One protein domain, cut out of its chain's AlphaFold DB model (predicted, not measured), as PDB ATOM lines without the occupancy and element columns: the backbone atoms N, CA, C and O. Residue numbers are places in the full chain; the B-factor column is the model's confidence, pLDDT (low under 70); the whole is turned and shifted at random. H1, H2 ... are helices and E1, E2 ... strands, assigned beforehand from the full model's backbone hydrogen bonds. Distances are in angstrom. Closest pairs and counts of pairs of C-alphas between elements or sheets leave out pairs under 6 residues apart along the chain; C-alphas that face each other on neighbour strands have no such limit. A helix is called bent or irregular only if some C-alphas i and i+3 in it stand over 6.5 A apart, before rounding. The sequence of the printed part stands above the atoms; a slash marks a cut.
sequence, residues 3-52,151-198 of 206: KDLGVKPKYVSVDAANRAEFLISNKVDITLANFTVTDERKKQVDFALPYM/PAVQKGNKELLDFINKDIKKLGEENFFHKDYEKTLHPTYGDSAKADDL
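Overview. This is residues 3 to 52 and 151 to 198 of the 206 residues of the protein "ABC-type amino acid transport/signal transduction system, periplasmic component" of Streptococcus sp. HSISS3 (UniProt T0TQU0). A small two-stranded sheet, E1 and E2, sits with H1 and H2 at one end of the domain; the long helix H3 starts beside this sheet and reaches away to a group of three short helices, H4, H5 and H6. The printed part has 98 residues with six named helices and two named strands, in the order H1 H2 E1 E2 H3 H4 H5 H6. The class is mostly helix, and the sheet is antiparallel. The whole is compact, with a radius of gyration of the C-alphas of 14.5 A and spans of 41 by 29 by 26 A.

Along the chain. E1 is residues 45 to 47 and E2 residues 152 to 154. H3, residues 158 to 173, is 22.7 A long, from C-alpha 158 at (44.299, -41.737, -34.632). H1, residues 16 to 24, is 14.5 A long and irregular, with C-alphas 17 and 20 7.6 A apart. H2 is residues 39 to 44. H4, residues 176 to 184, is 11.9 A long. H5, residues 186 to 192, is irregular, with C-alphas 188 and 191 9.4 A apart. H6, residues 195 to 198, ends at C-alpha 198 (20.720, -33.450, -45.037).

Arrangement. E1 and E2 are antiparallel at 145 degrees, with N 46 and O 153 3.1 A apart, within hydrogen-bond range. The closest C-alphas of H1 and E2, Leu 23 and Gln 154, are 4.9 A apart; those of E2 and H3, Val 153 and Leu 161, 6.6 A. H1 and H2 only just touch, with 3 pairs of C-alphas within 8 A, the closest Ala 20 and Gln 44 at 6.9 A. H3 and H4 are close but not clearly touching, Leu 171 and Phe 177 having the closest C-alphas at 7.3 A, and about perpendicular at 78 degrees. H4 and H6 touch, the closest C-alphas being His 178 and Ala 195 at 6.0 A; H4 and H5 meet only through their link. In H3 and H4 every O i to N i+4 pair is within hydrogen-bond range; in H1 2 of 5 are, beside 3 of 6 O i to N i+3 pairs, in H2 1 of 2, and in H5 1 of 3, beside 2 of 4; H6 is too short for such a pair.

Size, cuts and confidence. The two farthest C-alphas, Ser 25 and Asp 191, are 41.1 A apart. Residues 53 to 150 are not printed, and C-alphas 52 and 151 are 10.3 A apart across the cut. The link from H1 to H2 is long. No printed residue is under 70 in pLDDT.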
ATOM      1  N   LYS A   3      43.743 -28.581 -48.568       94.69
ATOM      2  CA  LYS A   3      44.167 -27.182 -48.431       94.69
ATOM      3  C   LYS A   3      44.762 -26.896 -47.046       94.69
ATOM      4  O   LYS A   3      45.838 -26.319 -46.978       94.69
ATOM      5  N   ASP A   4      44.090 -27.310 -45.972       92.00
ATOM      6  CA  ASP A   4      44.541 -27.104 -44.586       92.00
ATOM      7  C   ASP A   4      45.811 -27.907 -44.254       92.00
ATOM      8  O   ASP A   4      46.623 -27.465 -43.449       92.00
ATOM      9  N   LEU A   5      46.022 -29.041 -44.931       91.69
ATOM     10  CA  LEU A   5      47.256 -29.833 -44.877       91.69
ATOM     11  C   LEU A   5      48.386 -29.276 -45.762       91.69
ATOM     12  O   LEU A   5      49.518 -29.743 -45.663       91.69
ATOM     13  N   GLY A   6      48.110 -28.320 -46.655       95.31
ATOM     14  CA  GLY A   6      49.098 -27.815 -47.615       95.31
ATOM     15  C   GLY A   6      49.520 -28.838 -48.679       95.31
ATOM     16  O   GLY A   6      50.603 -28.718 -49.251       95.31
ATOM     17  N   VAL A   7      48.680 -29.840 -48.959       95.88
ATOM     18  CA  VAL A   7      48.967 -30.930 -49.907       95.88
ATOM     19  C   VAL A   7      48.034 -30.897 -51.118       95.88
ATOM     20  O   VAL A   7      46.976 -30.268 -51.111       95.88
ATOM     21  N   LYS A   8      48.415 -31.612 -52.183       97.00
ATOM     22  CA  LYS A   8      47.551 -31.839 -53.349       97.00
ATOM     23  C   LYS A   8      46.813 -33.171 -53.190       97.00
ATOM     24  O   LYS A   8      47.486 -34.187 -53.018       97.00
ATOM     25  N   PRO A   9      45.471 -33.204 -53.275       96.44
ATOM     26  CA  PRO A   9      44.741 -34.462 -53.206       96.44
ATOM     27  C   PRO A   9      44.997 -35.296 -54.466       96.44
ATOM     28  O   PRO A   9      45.008 -34.771 -55.582       96.44
ATOM     29  N   LYS A  10      45.166 -36.609 -54.288       97.75
ATOM     30  CA  LYS A  10      45.139 -37.594 -55.372       97.75
ATOM     31  C   LYS A  10      43.851 -38.399 -55.254       97.75
ATOM     32  O   LYS A  10      43.679 -39.146 -54.297       97.75
ATOM     33  N   TYR A  11      42.964 -38.257 -56.231       97.56
ATOM     34  CA  TYR A  11      41.701 -38.989 -56.252       97.56
ATOM     35  C   TYR A  11      41.892 -40.398 -56.814       97.56
ATOM     36  O   TYR A  11      42.594 -40.596 -57.808       97.56
ATOM     37  N   VAL A  12      41.255 -41.371 -56.168       98.06
ATOM     38  CA  VAL A  12      41.249 -42.777 -56.574       98.06
ATOM     39  C   VAL A  12      39.795 -43.228 -56.631       98.06
ATOM     40  O   VAL A  12      39.087 -43.139 -55.632       98.06
ATOM     41  N   SER A  13      39.355 -43.693 -57.801       96.00
ATOM     42  CA  SER A  13      38.011 -44.256 -57.960       96.00
ATOM     43  C   SER A  13      37.893 -45.570 -57.194       96.00
ATOM     44  O   SER A  13      38.834 -46.372 -57.189       96.00
ATOM     45  N   VAL A  14      36.745 -45.793 -56.560       96.44
ATOM     46  CA  VAL A  14      36.472 -46.986 -55.761       96.44
ATOM     47  C   VAL A  14      34.991 -47.333 -55.813       96.44
ATOM     48  O   VAL A  14      34.135 -46.455 -55.720       96.44
ATOM     49  N   ASP A  15      34.703 -48.623 -55.919       95.88
ATOM     50  CA  ASP A  15      33.336 -49.137 -55.891       95.88
ATOM     51  C   ASP A  15      32.840 -49.242 -54.452       95.88
ATOM     52  O   ASP A  15      33.634 -49.379 -53.514       95.88
ATOM     53  N   ALA A  16      31.521 -49.256 -54.264       96.88
ATOM     54  CA  ALA A  16      30.914 -49.281 -52.937       96.88
ATOM     55  C   ALA A  16      31.448 -50.424 -52.048       96.88
ATOM     56  O   ALA A  16      31.731 -50.188 -50.868       96.88
ATOM     57  N   ALA A  17      31.647 -51.616 -52.621       96.75
ATOM     58  CA  ALA A  17      32.177 -52.797 -51.936       96.75
ATOM     59  C   ALA A  17      33.654 -52.682 -51.514       96.75
ATOM     60  O   ALA A  17      34.066 -53.321 -50.551       96.75
ATOM     61  N   ASN A  18      34.445 -51.842 -52.186       97.94
ATOM     62  CA  ASN A  18      35.899 -51.772 -52.008       97.94
ATOM     63  C   ASN A  18      36.359 -50.628 -51.084       97.94
ATOM     64  O   ASN A  18      37.553 -50.496 -50.813       97.94
ATOM     65  N   ARG A  19      35.432 -49.801 -50.573       98.25
ATOM     66  CA  ARG A  19      35.744 -48.610 -49.755       98.25
ATOM     67  C   ARG A  19      36.561 -48.923 -48.501       98.25
ATOM     68  O   ARG A  19      37.530 -48.220 -48.229       98.25
ATOM     69  N   ALA A  20      36.184 -49.961 -47.752       98.12
ATOM     70  CA  ALA A  20      36.921 -50.378 -46.557       98.12
ATOM     71  C   ALA A  20      38.268 -51.016 -46.927       98.12
ATOM     72  O   ALA A  20      39.295 -50.652 -46.362       98.12
ATOM     73  N   GLU A  21      38.285 -51.901 -47.926       98.06
ATOM     74  CA  GLU A  21      39.502 -52.606 -48.342       98.06
ATOM     75  C   GLU A  21      40.595 -51.654 -48.839       98.06
ATOM     76  O   GLU A  21      41.774 -51.857 -48.561       98.06
ATOM     77  N   PHE A  22      40.236 -50.564 -49.522       98.50
ATOM     78  CA  PHE A  22      41.223 -49.574 -49.965       98.50
ATOM     79  C   PHE A  22      41.903 -48.854 -48.790       98.50
ATOM     80  O   PHE A  22      43.062 -48.463 -48.921       98.50
ATOM     81  N   LEU A  23      41.222 -48.708 -47.649       98.50
ATOM     82  CA  LEU A  23      41.830 -48.208 -46.414       98.50
ATOM     83  C   LEU A  23      42.672 -49.293 -45.730       98.50
ATOM     84  O   LEU A  23      43.791 -49.027 -45.301       98.50
ATOM     85  N   ILE A  24      42.161 -50.525 -45.651       98.06
ATOM     86  CA  ILE A  24      42.852 -51.659 -45.013       98.06
ATOM     87  C   ILE A  24      44.190 -51.940 -45.709       98.06
ATOM     88  O   ILE A  24      45.217 -52.063 -45.043       98.06
ATOM     89  N   SER A  25      44.191 -51.968 -47.042       97.94
ATOM     90  CA  SER A  25      45.362 -52.240 -47.884       97.94
ATOM     91  C   SER A  25      46.287 -51.034 -48.106       97.94
ATOM     92  O   SER A  25      47.225 -51.134 -48.898       97.94
ATOM     93  N   ASN A  26      46.060 -49.901 -47.426       96.50
ATOM     94  CA  ASN A  26      46.829 -48.656 -47.591       96.50
ATOM     95  C   ASN A  26      46.838 -48.103 -49.029       96.50
ATOM     96  O   ASN A  26      47.809 -47.485 -49.469       96.50
ATOM     97  N   LYS A  27      45.766 -48.326 -49.796       98.19
ATOM     98  CA  LYS A  27      45.632 -47.788 -51.156       98.19
ATOM     99  C   LYS A  27      45.207 -46.317 -51.165       98.19
ATOM    100  O   LYS A  27      45.527 -45.604 -52.117       98.19
ATOM    101  N   VAL A  28      44.485 -45.878 -50.133       98.56
ATOM    102  CA  VAL A  28      44.095 -44.479 -49.891       98.56
ATOM    103  C   VAL A  28      44.223 -44.148 -48.404       98.56
ATOM    104  O   VAL A  28      44.076 -45.032 -47.564       98.56
ATOM    105  N   ASP A  29      44.449 -42.875 -48.082       98.38
ATOM    106  CA  ASP A  29      44.554 -42.408 -46.691       98.38
ATOM    107  C   ASP A  29      43.176 -42.159 -46.053       98.38
ATOM    108  O   ASP A  29      42.966 -42.396 -44.863       98.38
ATOM    109  N   ILE A  30      42.229 -41.668 -46.861       98.38
ATOM    110  CA  ILE A  30      40.874 -41.278 -46.458       98.38
ATOM    111  C   ILE A  30      39.900 -41.766 -47.529       98.38
ATOM    112  O   ILE A  30      40.150 -41.586 -48.723       98.38
ATOM    113  N   THR A  31      38.755 -42.309 -47.118       98.12
ATOM    114  CA  THR A  31      37.604 -42.463 -48.013       98.12
ATOM    115  C   THR A  31      36.579 -41.362 -47.758       98.12
ATOM    116  O   THR A  31      36.107 -41.172 -46.639       98.12
ATOM    117  N   LEU A  32      36.240 -40.632 -48.821       98.06
ATOM    118  CA  LEU A  32      35.117 -39.688 -48.902       98.06
ATOM    119  C   LEU A  32      34.088 -40.165 -49.943       98.06
ATOM    120  O   LEU A  32      33.333 -39.374 -50.496       98.06
ATOM    121  N   ALA A  33      34.066 -41.468 -50.236       97.44
ATOM    122  CA  ALA A  33      33.179 -42.080 -51.223       97.44
ATOM    123  C   ALA A  33      31.780 -42.347 -50.631       97.44
ATOM    124  O   ALA A  33      31.382 -43.509 -50.487       97.44
ATOM    125  N   ASN A  34      31.094 -41.269 -50.218       97.38
ATOM    126  CA  ASN A  34      29.741 -41.251 -49.641       97.38
ATOM    127  C   ASN A  34      29.476 -42.457 -48.713       97.38
ATOM    128  O   ASN A  34      28.670 -43.342 -49.006       97.38
ATOM    129  N   PHE A  35      30.290 -42.591 -47.659       98.50
ATOM    130  CA  PHE A  35      30.390 -43.820 -46.873       98.50
ATOM    131  C   PHE A  35      29.555 -43.774 -45.590       98.50
ATOM    132  O   PHE A  35      29.904 -43.092 -44.628       98.50
ATOM    133  N   THR A  36      28.461 -44.539 -45.573       98.38
ATOM    134  CA  THR A  36      27.565 -44.657 -44.415       98.38
ATOM    135  C   THR A  36      28.252 -45.309 -43.222       98.38
ATOM    136  O   THR A  36      28.879 -46.370 -43.352       98.38
ATOM    137  N   VAL A  37      28.089 -44.699 -42.056       98.38
ATOM    138  CA  VAL A  37      28.605 -45.183 -40.780       98.38
ATOM    139  C   VAL A  37      27.749 -46.356 -40.307       98.38
ATOM    140  O   VAL A  37      26.597 -46.171 -39.953       98.38
ATOM    141  N   THR A  38      28.315 -47.564 -40.245       97.38
ATOM    142  CA  THR A  38      27.628 -48.742 -39.683       97.38
ATOM    143  C   THR A  38      28.511 -49.456 -38.670       97.38
ATOM    144  O   THR A  38      29.740 -49.380 -38.746       97.38
ATOM    145  N   ASP A  39      27.910 -50.190 -37.733       96.69
ATOM    146  CA  ASP A  39      28.671 -50.925 -36.714       96.69
ATOM    147  C   ASP A  39      29.572 -52.007 -37.309       96.69
ATOM    148  O   ASP A  39      30.670 -52.237 -36.809       96.69
ATOM    149  N   GLU A  40      29.160 -52.632 -38.413       96.31
ATOM    150  CA  GLU A  40      30.004 -53.600 -39.114       96.31
ATOM    151  C   GLU A  40      31.226 -52.925 -39.746       96.31
ATOM    152  O   GLU A  40      32.355 -53.376 -39.559       96.31
ATOM    153  N   ARG A  41      31.039 -51.776 -40.407       98.12
ATOM    154  CA  ARG A  41      32.150 -51.014 -40.995       98.12
ATOM    155  C   ARG A  41      33.078 -50.452 -39.917       98.12
ATOM    156  O   ARG A  41      34.293 -50.501 -40.087       98.12
ATOM    157  N   LYS A  42      32.546 -50.011 -38.768       98.25
ATOM    158  CA  LYS A  42      33.344 -49.558 -37.609       98.25
ATOM    159  C   LYS A  42      34.273 -50.639 -37.054       98.25
ATOM    160  O   LYS A  42      35.253 -50.302 -36.395       98.25
ATOM    161  N   LYS A  43      34.010 -51.931 -37.284       98.19
ATOM    162  CA  LYS A  43      34.961 -52.995 -36.906       98.19
ATOM    163  C   LYS A  43      36.202 -53.000 -37.800       98.19
ATOM    164  O   LYS A  43      37.267 -53.395 -37.340       98.19
ATOM    165  N   GLN A  44      36.068 -52.547 -39.044       98.06
ATOM    166  CA  GLN A  44      37.102 -52.623 -40.076       98.06
ATOM    167  C   GLN A  44      37.885 -51.318 -40.256       98.06
ATOM    168  O   GLN A  44      39.068 -51.356 -40.580       98.06
ATOM    169  N   VAL A  45      37.237 -50.170 -40.047       98.75
ATOM    170  CA  VAL A  45      37.810 -48.828 -40.238       98.75
ATOM    171  C   VAL A  45      37.419 -47.902 -39.087       98.75
ATOM    172  O   VAL A  45      36.534 -48.233 -38.293       98.75
ATOM    173  N   ASP A  46      38.070 -46.744 -38.988       98.81
ATOM    174  CA  ASP A  46      37.663 -45.684 -38.063       98.81
ATOM    175  C   ASP A  46      36.984 -44.550 -38.832       98.81
ATOM    176  O   ASP A  46      37.548 -43.999 -39.776       98.81
ATOM    177  N   PHE A  47      35.761 -44.210 -38.429       98.88
ATOM    178  CA  PHE A  47      35.014 -43.086 -38.987       98.88
ATOM    179  C   PHE A  47      35.295 -41.810 -38.201       98.88
ATOM    180  O   PHE A  47      35.296 -41.817 -36.968       98.88
ATOM    181  N   ALA A  48      35.484 -40.719 -38.936       98.81
ATOM    182  CA  ALA A  48      35.478 -39.373 -38.397       98.81
ATOM    183  C   ALA A  48      34.042 -38.904 -38.105       98.81
ATOM    184  O   ALA A  48      33.068 -39.646 -38.252       98.81
ATOM    185  N   LEU A  49      33.916 -37.653 -37.674       98.75
ATOM    186  CA  LEU A  49      32.638 -36.984 -37.499       98.75
ATOM    187  C   LEU A  49      31.840 -36.949 -38.816       98.75
ATOM    188  O   LEU A  49      32.430 -36.793 -39.889       98.75
ATOM    189  N   PRO A  50      30.507 -37.097 -38.755       98.50
ATOM    190  CA  PRO A  50      29.668 -37.080 -39.944       98.50
ATOM    191  C   PRO A  50      29.518 -35.676 -40.534       98.50
ATOM    192  O   PRO A  50      29.639 -34.680 -39.826       98.50
ATOM    193  N   TYR A  51      29.210 -35.610 -41.828       98.12
ATOM    194  CA  TYR A  51      28.903 -34.351 -42.526       98.12
ATOM    195  C   TYR A  51      27.529 -34.346 -43.204       98.12
ATOM    196  O   TYR A  51      27.085 -33.310 -43.697       98.12
ATOM    197  N   MET A  52      26.844 -35.494 -43.235       97.25
ATOM    198  CA  MET A  52      25.556 -35.629 -43.904       97.25
ATOM    199  C   MET A  52      24.693 -36.727 -43.259       97.25
ATOM    200  O   MET A  52      25.217 -37.749 -42.813       97.25
ATOM    201  N   PRO A 151      33.688 -39.324 -43.333       98.75
ATOM    202  CA  PRO A 151      34.989 -39.787 -43.785       98.75
ATOM    203  C   PRO A 151      35.418 -40.996 -42.954       98.75
ATOM    204  O   PRO A 151      35.145 -41.053 -41.753       98.75
ATOM    205  N   ALA A 152      36.151 -41.925 -43.560       98.81
ATOM    206  CA  ALA A 152      36.818 -42.988 -42.813       98.81
ATOM    207  C   ALA A 152      38.307 -43.058 -43.140       98.81
ATOM    208  O   ALA A 152      38.729 -42.736 -44.253       98.81
ATOM    209  N   VAL A 153      39.078 -43.506 -42.156       98.81
ATOM    210  CA  VAL A 153      40.518 -43.756 -42.232       98.81
ATOM    211  C   VAL A 153      40.809 -45.211 -41.873       98.81
ATOM    212  O   VAL A 153      39.952 -45.924 -41.338       98.81
ATOM    213  N   GLN A 154      42.028 -45.671 -42.154       98.56
ATOM    214  CA  GLN A 154      42.470 -46.990 -41.712       98.56
ATOM    215  C   GLN A 154      42.322 -47.137 -40.189       98.56
ATOM    216  O   GLN A 154      42.626 -46.216 -39.426       98.56
ATOM    217  N   LYS A 155      41.873 -48.318 -39.750       98.44
ATOM    218  CA  LYS A 155      41.701 -48.648 -38.333       98.44
ATOM    219  C   LYS A 155      42.977 -48.356 -37.537       98.44
ATOM    220  O   LYS A 155      44.052 -48.842 -37.876       98.44
ATOM    221  N   GLY A 156      42.845 -47.598 -36.453       98.25
ATOM    222  CA  GLY A 156      43.936 -47.230 -35.557       98.25
ATOM    223  C   GLY A 156      44.707 -45.969 -35.955       98.25
ATOM    224  O   GLY A 156      45.526 -45.517 -35.151       98.25
ATOM    225  N   ASN A 157      44.446 -45.358 -37.118       98.38
ATOM    226  CA  ASN A 157      45.105 -44.118 -37.544       98.38
ATOM    227  C   ASN A 157      44.524 -42.885 -36.822       98.38
ATOM    228  O   ASN A 157      43.816 -42.057 -37.399       98.38
ATOM    229  N   LYS A 158      44.817 -42.786 -35.521       98.25
ATOM    230  CA  LYS A 158      44.299 -41.737 -34.632       98.25
ATOM    231  C   LYS A 158      44.740 -40.336 -35.033       98.25
ATOM    232  O   LYS A 158      43.942 -39.418 -34.941       98.25
ATOM    233  N   GLU A 159      45.974 -40.171 -35.502       98.00
ATOM    234  CA  GLU A 159      46.497 -38.856 -35.880       98.00
ATOM    235  C   GLU A 159      45.685 -38.239 -37.027       98.00
ATOM    236  O   GLU A 159      45.223 -37.101 -36.924       98.00
ATOM    237  N   LEU A 160      45.439 -39.014 -38.090       97.81
ATOM    238  CA  LEU A 160      44.636 -38.547 -39.215       97.81
ATOM    239  C   LEU A 160      43.161 -38.385 -38.831       97.81
ATOM    240  O   LEU A 160      42.526 -37.411 -39.237       97.81
ATOM    241  N   LEU A 161      42.623 -39.302 -38.024       98.75
ATOM    242  CA  LEU A 161      41.256 -39.219 -37.510       98.75
ATOM    243  C   LEU A 161      41.023 -37.926 -36.713       98.75
ATOM    244  O   LEU A 161      40.059 -37.202 -36.969       98.75
ATOM    245  N   ASP A 162      41.913 -37.615 -35.771       98.56
ATOM    246  CA  ASP A 162      41.824 -36.429 -34.918       98.56
ATOM    247  C   ASP A 162      41.986 -35.144 -35.732       98.56
ATOM    248  O   ASP A 162      41.264 -34.168 -35.501       98.56
ATOM    249  N   PHE A 163      42.877 -35.153 -36.731       98.38
ATOM    250  CA  PHE A 163      42.999 -34.057 -37.687       98.38
ATOM    251  C   PHE A 163      41.676 -33.808 -38.427       98.38
ATOM    252  O   PHE A 163      41.186 -32.679 -38.427       98.38
ATOM    253  N   ILE A 164      41.071 -34.850 -39.010       98.44
ATOM    254  CA  ILE A 164      39.809 -34.733 -39.757       98.44
ATOM    255  C   ILE A 164      38.685 -34.246 -38.838       98.44
ATOM    256  O   ILE A 164      37.944 -33.342 -39.210       98.44
ATOM    257  N   ASN A 165      38.578 -34.788 -37.624       98.75
ATOM    258  CA  ASN A 165      37.561 -34.372 -36.658       98.75
ATOM    259  C   ASN A 165      37.694 -32.893 -36.279       98.75
ATOM    260  O   ASN A 165      36.693 -32.181 -36.183       98.75
ATOM    261  N   LYS A 166      38.925 -32.414 -36.073       98.31
ATOM    262  CA  LYS A 166      39.190 -30.998 -35.804       98.31
ATOM    263  C   LYS A 166      38.827 -30.122 -37.004       98.31
ATOM    264  O   LYS A 166      38.243 -29.057 -36.814       98.31
ATOM    265  N   ASP A 167      39.159 -30.569 -38.213       97.81
ATOM    266  CA  ASP A 167      38.847 -29.850 -39.449       97.81
ATOM    267  C   ASP A 167      37.328 -29.753 -39.660       97.81
ATOM    268  O   ASP A 167      36.816 -28.663 -39.876       97.81
ATOM    269  N   ILE A 168      36.581 -30.849 -39.478       98.25
ATOM    270  CA  ILE A 168      35.111 -30.867 -39.584       98.25
ATOM    271  C   ILE A 168      34.459 -29.899 -38.593       98.25
ATOM    272  O   ILE A 168      33.553 -29.163 -38.977       98.25
ATOM    273  N   LYS A 169      34.931 -29.848 -37.342       98.38
ATOM    274  CA  LYS A 169      34.429 -28.887 -36.345       98.38
ATOM    275  C   LYS A 169      34.661 -27.441 -36.769       98.38
ATOM    276  O   LYS A 169      33.723 -26.651 -36.757       98.38
ATOM    277  N   LYS A 170      35.882 -27.117 -37.202       97.69
ATOM    278  CA  LYS A 170      36.235 -25.786 -37.715       97.69
ATOM    279  C   LYS A 170      35.366 -25.404 -38.921       97.69
ATOM    280  O   LYS A 170      34.842 -24.300 -38.973       97.69
ATOM    281  N   LEU A 171      35.185 -26.321 -39.871       97.50
ATOM    282  CA  LEU A 171      34.311 -26.124 -41.032       97.50
ATOM    283  C   LEU A 171      32.848 -25.891 -40.611       97.50
ATOM    284  O   LEU A 171      32.172 -25.046 -41.196       97.50
ATOM    285  N   GLY A 172      32.404 -26.567 -39.548       97.12
ATOM    286  CA  GLY A 172      31.114 -26.353 -38.892       97.12
ATOM    287  C   GLY A 172      30.885 -24.919 -38.420       97.12
ATOM    288  O   GLY A 172      29.848 -24.325 -38.706       97.12
ATOM    289  N   GLU A 173      31.877 -24.326 -37.750       97.19
ATOM    290  CA  GLU A 173      31.832 -22.924 -37.295       97.19
ATOM    291  C   GLU A 173      31.699 -21.930 -38.465       97.19
ATOM    292  O   GLU A 173      31.179 -20.824 -38.306       97.19
ATOM    293  N   GLU A 174      32.130 -22.331 -39.664       96.38
ATOM    294  CA  GLU A 174      32.085 -21.530 -40.889       96.38
ATOM    295  C   GLU A 174      30.811 -21.763 -41.733       96.38
ATOM    296  O   GLU A 174      30.669 -21.138 -42.796       96.38
ATOM    297  N   ASN A 175      29.878 -22.617 -41.285       97.25
ATOM    298  CA  ASN A 175      28.746 -23.138 -42.072       97.25
ATOM    299  C   ASN A 175      29.193 -23.698 -43.432       97.25
ATOM    300  O   ASN A 175      28.618 -23.387 -44.484       97.25
ATOM    301  N   PHE A 176      30.315 -24.416 -43.439       97.88
ATOM    302  CA  PHE A 176      30.916 -24.902 -44.670       97.88
ATOM    303  C   PHE A 176      29.999 -25.891 -45.387       97.88
ATOM    304  O   PHE A 176      29.831 -25.763 -46.598       97.88
ATOM    305  N   PHE A 177      29.402 -26.851 -44.676       97.81
ATOM    306  CA  PHE A 177      28.634 -27.917 -45.317       97.81
ATOM    307  C   PHE A 177      27.298 -27.411 -45.876       97.81
ATOM    308  O   PHE A 177      26.890 -27.867 -46.941       97.81
ATOM    309  N   HIS A 178      26.671 -26.400 -45.263       97.94
ATOM    310  CA  HIS A 178      25.526 -25.710 -45.872       97.94
ATOM    311  C   HIS A 178      25.937 -24.976 -47.151       97.94
ATOM    312  O   HIS A 178      25.271 -25.085 -48.177       97.94
ATOM    313  N   LYS A 179      27.066 -24.255 -47.137       98.19
ATOM    314  CA  LYS A 179      27.574 -23.580 -48.346       98.19
ATOM    315  C   LYS A 179      27.943 -24.575 -49.446       98.19
ATOM    316  O   LYS A 179      27.755 -24.277 -50.625       98.19
ATOM    317  N   ASP A 180      28.487 -25.730 -49.074       97.56
ATOM    318  CA  ASP A 180      28.826 -26.795 -50.013       97.56
ATOM    319  C   ASP A 180      27.565 -27.439 -50.597       97.56
ATOM    320  O   ASP A 180      27.491 -27.624 -51.811       97.56
ATOM    321  N   TYR A 181      26.530 -27.660 -49.778       97.69
ATOM    322  CA  TYR A 181      25.206 -28.084 -50.234       97.69
ATOM    323  C   TYR A 181      24.637 -27.120 -51.285       97.69
ATOM    324  O   TYR A 181      24.306 -27.546 -52.392       97.69
ATOM    325  N   GLU A 182      24.594 -25.816 -50.996       97.62
ATOM    326  CA  GLU A 182      24.077 -24.800 -51.930       97.62
ATOM    327  C   GLU A 182      24.831 -24.792 -53.263       97.62
ATOM    328  O   GLU A 182      24.270 -24.541 -54.332       97.62
ATOM    329  N   LYS A 183      26.131 -25.084 -53.215       97.56
ATOM    330  CA  LYS A 183      26.991 -25.080 -54.393       97.56
ATOM    331  C   LYS A 183      26.898 -26.366 -55.214       97.56
ATOM    332  O   LYS A 183      27.057 -26.303 -56.432       97.56
ATOM    333  N   THR A 184      26.732 -27.516 -54.565       95.88
ATOM    334  CA  THR A 184      26.962 -28.831 -55.192       95.88
ATOM    335  C   THR A 184      25.717 -29.702 -55.285       95.88
ATOM    336  O   THR A 184      25.643 -30.536 -56.179       95.88
ATOM    337  N   LEU A 185      24.741 -29.499 -54.400       95.38
ATOM    338  CA  LEU A 185      23.568 -30.356 -54.254       95.38
ATOM    339  C   LEU A 185      22.270 -29.619 -54.595       95.38
ATOM    340  O   LEU A 185      21.435 -30.155 -55.324       95.38
ATOM    341  N   HIS A 186      22.118 -28.371 -54.147       95.94
ATOM    342  CA  HIS A 186      20.947 -27.551 -54.462       95.94
ATOM    343  C   HIS A 186      20.668 -27.411 -55.977       95.94
ATOM    344  O   HIS A 186      19.501 -27.512 -56.355       95.94
ATOM    345  N   PRO A 187      21.668 -27.272 -56.881       96.12
ATOM    346  CA  PRO A 187      21.403 -27.223 -58.323       96.12
ATOM    347  C   PRO A 187      20.690 -28.463 -58.879       96.12
ATOM    348  O   PRO A 187      19.991 -28.355 -59.885       96.12
ATOM    349  N   THR A 188      20.862 -29.620 -58.234       94.44
ATOM    350  CA  THR A 188      20.193 -30.872 -58.602       94.44
ATOM    351  C   THR A 188      18.860 -31.022 -57.872       94.44
ATOM    352  O   THR A 188      17.861 -31.359 -58.500       94.44
ATOM    353  N   TYR A 189      18.817 -30.766 -56.560       93.56
ATOM    354  CA  TYR A 189      17.621 -31.016 -55.747       93.56
ATOM    355  C   TYR A 189      16.533 -29.942 -55.864       93.56
ATOM    356  O   TYR A 189      15.345 -30.259 -55.732       93.56
ATOM    357  N   GLY A 190      16.914 -28.681 -56.090       92.81
ATOM    358  CA  GLY A 190      16.020 -27.532 -55.941       92.81
ATOM    359  C   GLY A 190      15.269 -27.588 -54.607       92.81
ATOM    360  O   GLY A 190      15.843 -27.921 -53.576       92.81
ATOM    361  N   ASP A 191      13.955 -27.373 -54.646       91.69
ATOM    362  CA  ASP A 191      13.100 -27.396 -53.450       91.69
ATOM    363  C   ASP A 191      12.787 -28.813 -52.918       91.69
ATOM    364  O   ASP A 191      12.078 -28.954 -51.918       91.69
ATOM    365  N   SER A 192      13.272 -29.875 -53.577       90.75
ATOM    366  CA  SER A 192      12.923 -31.267 -53.234       90.75
ATOM    367  C   SER A 192      13.673 -31.805 -52.014       90.75
ATOM    368  O   SER A 192      13.254 -32.800 -51.428       90.75
ATOM    369  N   ALA A 193      14.776 -31.165 -51.629       91.44
ATOM    370  CA  ALA A 193      15.505 -31.441 -50.400       91.44
ATOM    371  C   ALA A 193      16.022 -30.118 -49.842       91.44
ATOM    372  O   ALA A 193      16.447 -29.265 -50.612       91.44
ATOM    373  N   LYS A 194      15.999 -29.932 -48.521       92.88
ATOM    374  CA  LYS A 194      16.570 -28.738 -47.887       92.88
ATOM    375  C   LYS A 194      17.915 -29.071 -47.265       92.88
ATOM    376  O   LYS A 194      18.132 -30.198 -46.824       92.88
ATOM    377  N   ALA A 195      18.794 -28.073 -47.185       93.75
ATOM    378  CA  ALA A 195      20.100 -28.221 -46.550       93.75
ATOM    379  C   ALA A 195      19.973 -28.777 -45.120       93.75
ATOM    380  O   ALA A 195      20.607 -29.778 -44.810       93.75
ATOM    381  N   ASP A 196      19.082 -28.215 -44.299       93.31
ATOM    382  CA  ASP A 196      18.897 -28.600 -42.887       93.31
ATOM    383  C   ASP A 196      18.462 -30.065 -42.683       93.31
ATOM    384  O   ASP A 196      18.691 -30.643 -41.616       93.31
ATOM    385  N   ASP A 197      17.850 -30.683 -43.699       91.50
ATOM    386  CA  ASP A 197      17.407 -32.079 -43.636       91.50
ATOM    387  C   ASP A 197      18.572 -33.056 -43.869       91.50
ATOM    388  O   ASP A 197      18.527 -34.205 -43.423       91.50
ATOM    389  N   LEU A 198      19.623 -32.607 -44.564       94.12
ATOM    390  CA  LEU A 198      20.720 -33.450 -45.037       94.12
ATOM    391  C   LEU A 198      22.063 -33.103 -44.404       94.12
ATOM    392  O   LEU A 198      22.871 -33.996 -44.180       94.12
TER     393      LEU A 198